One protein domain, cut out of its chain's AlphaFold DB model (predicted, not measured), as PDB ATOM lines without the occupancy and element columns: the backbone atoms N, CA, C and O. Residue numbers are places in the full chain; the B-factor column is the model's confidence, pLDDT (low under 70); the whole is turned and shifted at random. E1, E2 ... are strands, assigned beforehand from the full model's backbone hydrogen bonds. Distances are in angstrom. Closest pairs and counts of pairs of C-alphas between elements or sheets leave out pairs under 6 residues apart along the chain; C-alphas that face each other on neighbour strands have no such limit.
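This is residues 452 to 503 of the 957 residues of the protein "UDG domain-containing protein" of marine sediment metagenome (UniProt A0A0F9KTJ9). A long two-stranded hairpin, E1 and E2 side by side and both bent partway along, joins at one end a loose looped head, residues 463 to 490. The printed part has 52 residues with two named strands, E1 then E2, in one antiparallel sheet, and no named helix. The class is all strand, though under half of the residues are in named elements. The whole is loose, with a radius of gyration of the C-alphas of 12.9 A, and spans 39 by 20 by 15 A, only just a rod.

E1, residues 452 to 462, begins at C-alpha 452 (-38.405, 22.345, -90.648) and measures 24.7 A. E2, residues 491 to 502, measures 27.1 A and ends at C-alpha 502 (-35.688, 16.441, -90.497).

E1 and E2 form a hairpin, antiparallel at 160 degrees between their directions. N 453 and O 500, 2.9 A apart, and N 494 and O 459, 2.8 A apart, are within hydrogen-bond range. E1 bends by 74 degrees at residue 458, E2 by 71 degrees at residue 494.

The C-alphas of Asp 486 and Arg 503, the two farthest apart, are 40.3 A apart. The link from E1 to E2, 28 residues, is long. The printed part has no cut, and no printed residue is under 70 in pLDDT.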
ATOM      1  N   GLU A 452     -38.909  21.447 -91.695       75.94
ATOM      2  CA  GLU A 452     -38.405  22.345 -90.648       75.94
ATOM      3  C   GLU A 452     -39.342  22.280 -89.437       75.94
ATOM      4  O   GLU A 452     -40.506  22.671 -89.532       75.94
ATOM      5  N   ARG A 453     -38.832  21.808 -88.294       82.56
ATOM      6  CA  ARG A 453     -39.566  21.752 -87.021       82.56
ATOM      7  C   ARG A 453     -38.880  22.658 -85.992       82.56
ATOM      8  O   ARG A 453     -37.649  22.734 -85.937       82.56
ATOM      9  N   GLY A 454     -39.672  23.376 -85.197       78.44
ATOM     10  CA  GLY A 454     -39.191  24.156 -84.052       78.44
ATOM     11  C   GLY A 454     -39.396  23.356 -82.773       78.44
ATOM     12  O   GLY A 454     -40.535  23.183 -82.349       78.44
ATOM     13  N   GLU A 455     -38.315  22.853 -82.179       79.56
ATOM     14  CA  GLU A 455     -38.377  21.908 -81.059       79.56
ATOM     15  C   GLU A 455     -37.482  22.359 -79.899       79.56
ATOM     16  O   GLU A 455     -36.418  22.952 -80.101       79.56
ATOM     17  N   GLU A 456     -37.907  22.078 -78.663       84.44
ATOM     18  CA  GLU A 456     -37.088  22.327 -77.476       84.44
ATOM     19  C   GLU A 456     -35.907  21.356 -77.409       84.44
ATOM     20  O   GLU A 456     -36.071  20.152 -77.199       84.44
ATOM     21  N   HIS A 457     -34.694  21.896 -77.482       82.00
ATOM     22  CA  HIS A 457     -33.472  21.144 -77.227       82.00
ATOM     23  C   HIS A 457     -32.688  21.741 -76.062       82.00
ATOM     24  O   HIS A 457     -32.698  22.950 -75.828       82.00
ATOM     25  N   LEU A 458     -31.941  20.881 -75.365       86.81
ATOM     26  CA  LEU A 458     -30.908  21.326 -74.438       86.81
ATOM     27  C   LEU A 458     -29.722  21.862 -75.252       86.81
ATOM     28  O   LEU A 458     -29.046  21.112 -75.960       86.81
ATOM     29  N   VAL A 459     -29.486  23.164 -75.160       86.88
ATOM     30  CA  VAL A 459     -28.420  23.884 -75.863       86.88
ATOM     31  C   VAL A 459     -27.554  24.623 -74.850       86.88
ATOM     32  O   VAL A 459     -27.971  24.854 -73.720       86.88
ATOM     33  N   LEU A 460     -26.336  25.005 -75.231       90.81
ATOM     34  CA  LEU A 460     -25.577  25.954 -74.420       90.81
ATOM     35  C   LEU A 460     -26.079  27.365 -74.724       90.81
ATOM     36  O   LEU A 460     -26.209  27.740 -75.893       90.81
ATOM     37  N   GLN A 461     -26.342  28.124 -73.668       91.81
ATOM     38  CA  GLN A 461     -26.673  29.539 -73.710       91.81
ATOM     39  C   GLN A 461     -25.555  30.335 -73.038       91.81
ATOM     40  O   GLN A 461     -25.022  29.922 -72.010       91.81
ATOM     41  N   CYS A 462     -25.180  31.462 -73.631       90.19
ATOM     42  CA  CYS A 462     -24.253  32.415 -73.042       90.19
ATOM     43  C   CYS A 462     -24.965  33.262 -71.983       90.19
ATOM     44  O   CYS A 462     -25.938  33.944 -72.303       90.19
ATOM     45  N   GLU A 463     -24.455  33.270 -70.752       89.19
ATOM     46  CA  GLU A 463     -25.004  34.094 -69.667       89.19
ATOM     47  C   GLU A 463     -24.772  35.593 -69.913       89.19
ATOM     48  O   GLU A 463     -25.577  36.419 -69.501       89.19
ATOM     49  N   THR A 464     -23.693  35.951 -70.617       85.06
ATOM     50  CA  THR A 464     -23.285  37.347 -70.840       85.06
ATOM     51  C   THR A 464     -24.056  38.038 -71.970       85.06
ATOM     52  O   THR A 464     -24.415  39.201 -71.833       85.06
ATOM     53  N   CYS A 465     -24.311  37.359 -73.096       86.06
ATOM     54  CA  CYS A 465     -24.992  37.952 -74.262       86.06
ATOM     55  C   CYS A 465     -26.319  37.272 -74.637       86.06
ATOM     56  O   CYS A 465     -26.887  37.574 -75.685       86.06
ATOM     57  N   GLY A 466     -26.790  36.307 -73.842       85.31
ATOM     58  CA  GLY A 466     -28.041  35.577 -74.070       85.31
ATOM     59  C   GLY A 466     -28.040  34.603 -75.258       85.31
ATOM     60  O   GLY A 466     -28.991  33.834 -75.396       85.31
ATOM     61  N   ALA A 467     -26.998  34.600 -76.099       87.12
ATOM     62  CA  ALA A 467     -26.931  33.795 -77.317       87.12
ATOM     63  C   ALA A 467     -27.030  32.287 -77.033       87.12
ATOM     64  O   ALA A 467     -26.288  31.746 -76.213       87.12
ATOM     65  N   ILE A 468     -27.925  31.610 -77.751       87.38
ATOM     66  CA  ILE A 468     -28.164  30.162 -77.680       87.38
ATOM     67  C   ILE A 468     -27.389  29.403 -78.770       87.38
ATOM     68  O   ILE A 468     -26.880  30.000 -79.715       87.38
ATOM     69  N   GLU A 469     -27.294  28.077 -78.634       85.31
ATOM     70  CA  GLU A 469     -26.517  27.183 -79.518       85.31
ATOM     71  C   GLU A 469     -25.004  27.455 -79.566       85.31
ATOM     72  O   GLU A 469     -24.307  27.009 -80.481       85.31
ATOM     73  N   VAL A 470     -24.473  28.145 -78.558       86.94
ATOM     74  CA  VAL A 470     -23.051  28.492 -78.496       86.94
ATOM     75  C   VAL A 470     -22.165  27.278 -78.165       86.94
ATOM     76  O   VAL A 470     -22.629  26.221 -77.741       86.94
ATOM     77  N   VAL A 471     -20.852  27.407 -78.369       84.81
ATOM     78  CA  VAL A 471     -19.858  26.387 -77.982       84.81
ATOM     79  C   VAL A 471     -19.254  26.694 -76.610       84.81
ATOM     80  O   VAL A 471     -19.264  27.840 -76.172       84.81
ATOM     81  N   LYS A 472     -18.636  25.702 -75.949       84.62
ATOM     82  CA  LYS A 472     -17.966  25.881 -74.639       84.62
ATOM     83  C   LYS A 472     -16.891  26.984 -74.601       84.62
ATOM     84  O   LYS A 472     -16.567  27.461 -73.525       84.62
ATOM     85  N   LYS A 473     -16.326  27.367 -75.754       85.50
ATOM     86  CA  LYS A 473     -15.331  28.448 -75.906       85.50
ATOM     87  C   LYS A 473     -15.927  29.709 -76.561       85.50
ATOM     88  O   LYS A 473     -15.253  30.371 -77.346       85.50
ATOM     89  N   HIS A 474     -17.208  29.996 -76.326       86.31
ATOM     90  CA  HIS A 474     -17.870  31.179 -76.878       86.31
ATOM     91  C   HIS A 474     -17.249  32.478 -76.350       86.31
ATOM     92  O   HIS A 474     -16.788  32.551 -75.212       86.31
ATOM     93  N   ARG A 475     -17.247  33.507 -77.195       89.12
ATOM     94  CA  ARG A 475     -16.705  34.835 -76.912       89.12
ATOM     95  C   ARG A 475     -17.717  35.868 -77.395       89.12
ATOM     96  O   ARG A 475     -18.177  35.783 -78.535       89.12
ATOM     97  N   CYS A 476     -18.090  36.797 -76.520       86.94
ATOM     98  CA  CYS A 476     -19.067  37.836 -76.832       86.94
ATOM     99  C   CYS A 476     -18.484  38.885 -77.788       86.94
ATOM    100  O   CYS A 476     -17.270  38.976 -77.971       86.94
ATOM    101  N   LYS A 477     -19.357  39.690 -78.398       85.62
ATOM    102  CA  LYS A 477     -18.942  40.918 -79.082       85.62
ATOM    103  C   LYS A 477     -18.852  42.067 -78.072       85.62
ATOM    104  O   LYS A 477     -19.692  42.139 -77.180       85.62
ATOM    105  N   LYS A 478     -17.855  42.939 -78.235       78.25
ATOM    106  CA  LYS A 478     -17.756  44.255 -77.585       78.25
ATOM    107  C   LYS A 478     -18.733  45.232 -78.259       78.25
ATOM    108  O   LYS A 478     -19.296  44.920 -79.311       78.25
ATOM    109  N   GLU A 479     -18.930  46.410 -77.669       76.25
ATOM    110  CA  GLU A 479     -19.849  47.445 -78.184       76.25
ATOM    111  C   GLU A 479     -19.487  47.927 -79.603       76.25
ATOM    112  O   GLU A 479     -20.371  48.266 -80.384       76.25
ATOM    113  N   ASP A 480     -18.206  47.857 -79.986       79.44
ATOM    114  CA  ASP A 480     -17.719  48.148 -81.346       79.44
ATOM    115  C   ASP A 480     -18.017  47.031 -82.377       79.44
ATOM    116  O   ASP A 480     -17.569  47.088 -83.525       79.44
ATOM    117  N   GLY A 481     -18.736  45.983 -81.968       73.19
ATOM    118  CA  GLY A 481     -19.112  44.835 -82.789       73.19
ATOM    119  C   GLY A 481     -18.022  43.769 -82.971       73.19
ATOM    120  O   GLY A 481     -18.318  42.713 -83.551       73.19
ATOM    121  N   LYS A 482     -16.791  43.982 -82.479       76.75
ATOM    122  CA  LYS A 482     -15.688  43.008 -82.585       76.75
ATOM    123  C   LYS A 482     -15.782  41.935 -81.502       76.75
ATOM    124  O   LYS A 482     -16.270  42.177 -80.406       76.75
ATOM    125  N   ILE A 483     -15.303  40.725 -81.798       78.75
ATOM    126  CA  ILE A 483     -15.276  39.616 -80.828       78.75
ATOM    127  C   ILE A 483     -14.209  39.883 -79.761       78.75
ATOM    128  O   ILE A 483     -13.064  40.186 -80.097       78.75
ATOM    129  N   ASP A 484     -14.566  39.702 -78.491       80.00
ATOM    130  CA  ASP A 484     -13.629  39.774 -77.376       80.00
ATOM    131  C   ASP A 484     -12.688  38.561 -77.361       80.00
ATOM    132  O   ASP A 484     -13.065  37.452 -76.980       80.00
ATOM    133  N   LYS A 485     -11.448  38.762 -77.813       75.94
ATOM    134  CA  LYS A 485     -10.420  37.713 -77.858       75.94
ATOM    135  C   LYS A 485      -9.843  37.375 -76.482       75.94
ATOM    136  O   LYS A 485      -9.219  36.321 -76.353       75.94
ATOM    137  N   ASP A 486     -10.109  38.191 -75.470       75.00
ATOM    138  CA  ASP A 486      -9.455  38.103 -74.167       75.00
ATOM    139  C   ASP A 486     -10.358  37.350 -73.176       75.00
ATOM    140  O   ASP A 486      -9.926  36.381 -72.555       75.00
ATOM    141  N   ALA A 487     -11.665  37.641 -73.162       74.50
ATOM    142  CA  ALA A 487     -12.647  36.960 -72.308       74.50
ATOM    143  C   ALA A 487     -13.376  35.784 -72.999       74.50
ATOM    144  O   ALA A 487     -13.923  35.926 -74.095       74.50
ATOM    145  N   VAL A 488     -13.422  34.610 -72.351       80.12
ATOM    146  CA  VAL A 488     -14.337  33.507 -72.716       80.12
ATOM    147  C   VAL A 488     -15.607  33.658 -71.888       80.12
ATOM    148  O   VAL A 488     -15.542  33.762 -70.666       80.12
ATOM    149  N   ALA A 489     -16.762  33.676 -72.547       82.38
ATOM    150  CA  ALA A 489     -18.035  33.897 -71.879       82.38
ATOM    151  C   ALA A 489     -18.501  32.653 -71.109       82.38
ATOM    152  O   ALA A 489     -18.297  31.516 -71.546       82.38
ATOM    153  N   ARG A 490     -19.178  32.867 -69.976       85.56
ATOM    154  CA  ARG A 490     -19.780  31.787 -69.190       85.56
ATOM    155  C   ARG A 490     -20.998  31.242 -69.939       85.56
ATOM    156  O   ARG A 490     -21.860  32.008 -70.368       85.56
ATOM    157  N   VAL A 491     -21.043  29.924 -70.125       90.25
ATOM    158  CA  VAL A 491     -22.136  29.243 -70.832       90.25
ATOM    159  C   VAL A 491     -22.743  28.149 -69.964       90.25
ATOM    160  O   VAL A 491     -22.017  27.382 -69.329       90.25
ATOM    161  N   THR A 492     -24.069  28.042 -69.975       88.94
ATOM    162  CA  THR A 492     -24.828  27.051 -69.202       88.94
ATOM    163  C   THR A 492     -25.810  26.277 -70.087       88.94
ATOM    164  O   THR A 492     -26.243  26.786 -71.125       88.94
ATOM    165  N   PRO A 493     -26.145  25.015 -69.747       89.38
ATOM    166  CA  PRO A 493     -27.194  24.275 -70.438       89.38
ATOM    167  C   PRO A 493     -28.563  24.911 -70.172       89.38
ATOM    168  O   PRO A 493     -28.972  25.048 -69.022       89.38
ATOM    169  N   SER A 494     -29.278  25.250 -71.237       88.25
ATOM    170  CA  SER A 494     -30.608  25.858 -71.213       88.25
ATOM    171  C   SER A 494     -31.514  25.134 -72.207       88.25
ATOM    172  O   SER A 494     -31.039  24.618 -73.225       88.25
ATOM    173  N   LYS A 495     -32.817  25.055 -71.923       89.44
ATOM    174  CA  LYS A 495     -33.796  24.588 -72.911       89.44
ATOM    175  C   LYS A 495     -34.189  25.765 -73.793       89.44
ATOM    176  O   LYS A 495     -34.642  26.786 -73.286       89.44
ATOM    177  N   ALA A 496     -34.038  25.612 -75.102       85.69
ATOM    178  CA  ALA A 496     -34.494  26.605 -76.064       85.69
ATOM    179  C   ALA A 496     -35.191  25.923 -77.240       85.69
ATOM    180  O   ALA A 496     -34.735  24.878 -77.714       85.69
ATOM    181  N   SER A 497     -36.265  26.542 -77.734       86.88
ATOM    182  CA  SER A 497     -36.840  26.177 -79.028       86.88
ATOM    183  C   SER A 497     -35.865  26.588 -80.125       86.88
ATOM    184  O   SER A 497     -35.538  27.769 -80.271       86.88
ATOM    185  N   VAL A 498     -35.348  25.607 -80.859       84.56
ATOM    186  CA  VAL A 498     -34.366  25.815 -81.925       84.56
ATOM    187  C   VAL A 498     -34.806  25.088 -83.183       84.56
ATOM    188  O   VAL A 498     -35.363  23.993 -83.136       84.56
ATOM    189  N   LYS A 499     -34.549  25.711 -84.333       82.81
ATOM    190  CA  LYS A 499     -34.902  25.138 -85.631       82.81
ATOM    191  C   LYS A 499     -34.088  23.877 -85.888       82.81
ATOM    192  O   LYS A 499     -32.858  23.881 -85.738       82.81
ATOM    193  N   ARG A 500     -34.773  22.815 -86.305       82.69
ATOM    194  CA  ARG A 500     -34.173  21.567 -86.765       82.69
ATOM    195  C   ARG A 500     -34.767  21.121 -88.080       82.69
ATOM    196  O   ARG A 500     -35.916  21.393 -88.413       82.69
ATOM    197  N   TYR A 501     -33.913  20.427 -88.809       76.25
ATOM    198  CA  TYR A 501     -34.163  19.932 -90.142       76.25
ATOM    199  C   TYR A 501     -34.261  18.413 -90.077       76.25
ATOM    200  O   TYR A 501     -33.322  17.756 -89.627       76.25
ATOM    201  N   TYR A 502     -35.393  17.870 -90.514       72.62
ATOM    202  CA  TYR A 502     -35.688  16.441 -90.497       72.62
ATOM    203  C   TYR A 502     -35.810  15.908 -91.919       72.62
ATOM    204  O   TYR A 502     -36.511  16.487 -92.749       72.62
ATOM    205  N   ARG A 503     -35.134  14.795 -92.213       72.00
ATOM    206  CA  ARG A 503     -35.350  14.047 -93.458       72.00
ATOM    207  C   ARG A 503     -36.519  13.072 -93.271       72.00
ATOM    208  O   ARG A 503     -36.676  12.559 -92.161       72.00
TER     209      ARG A 503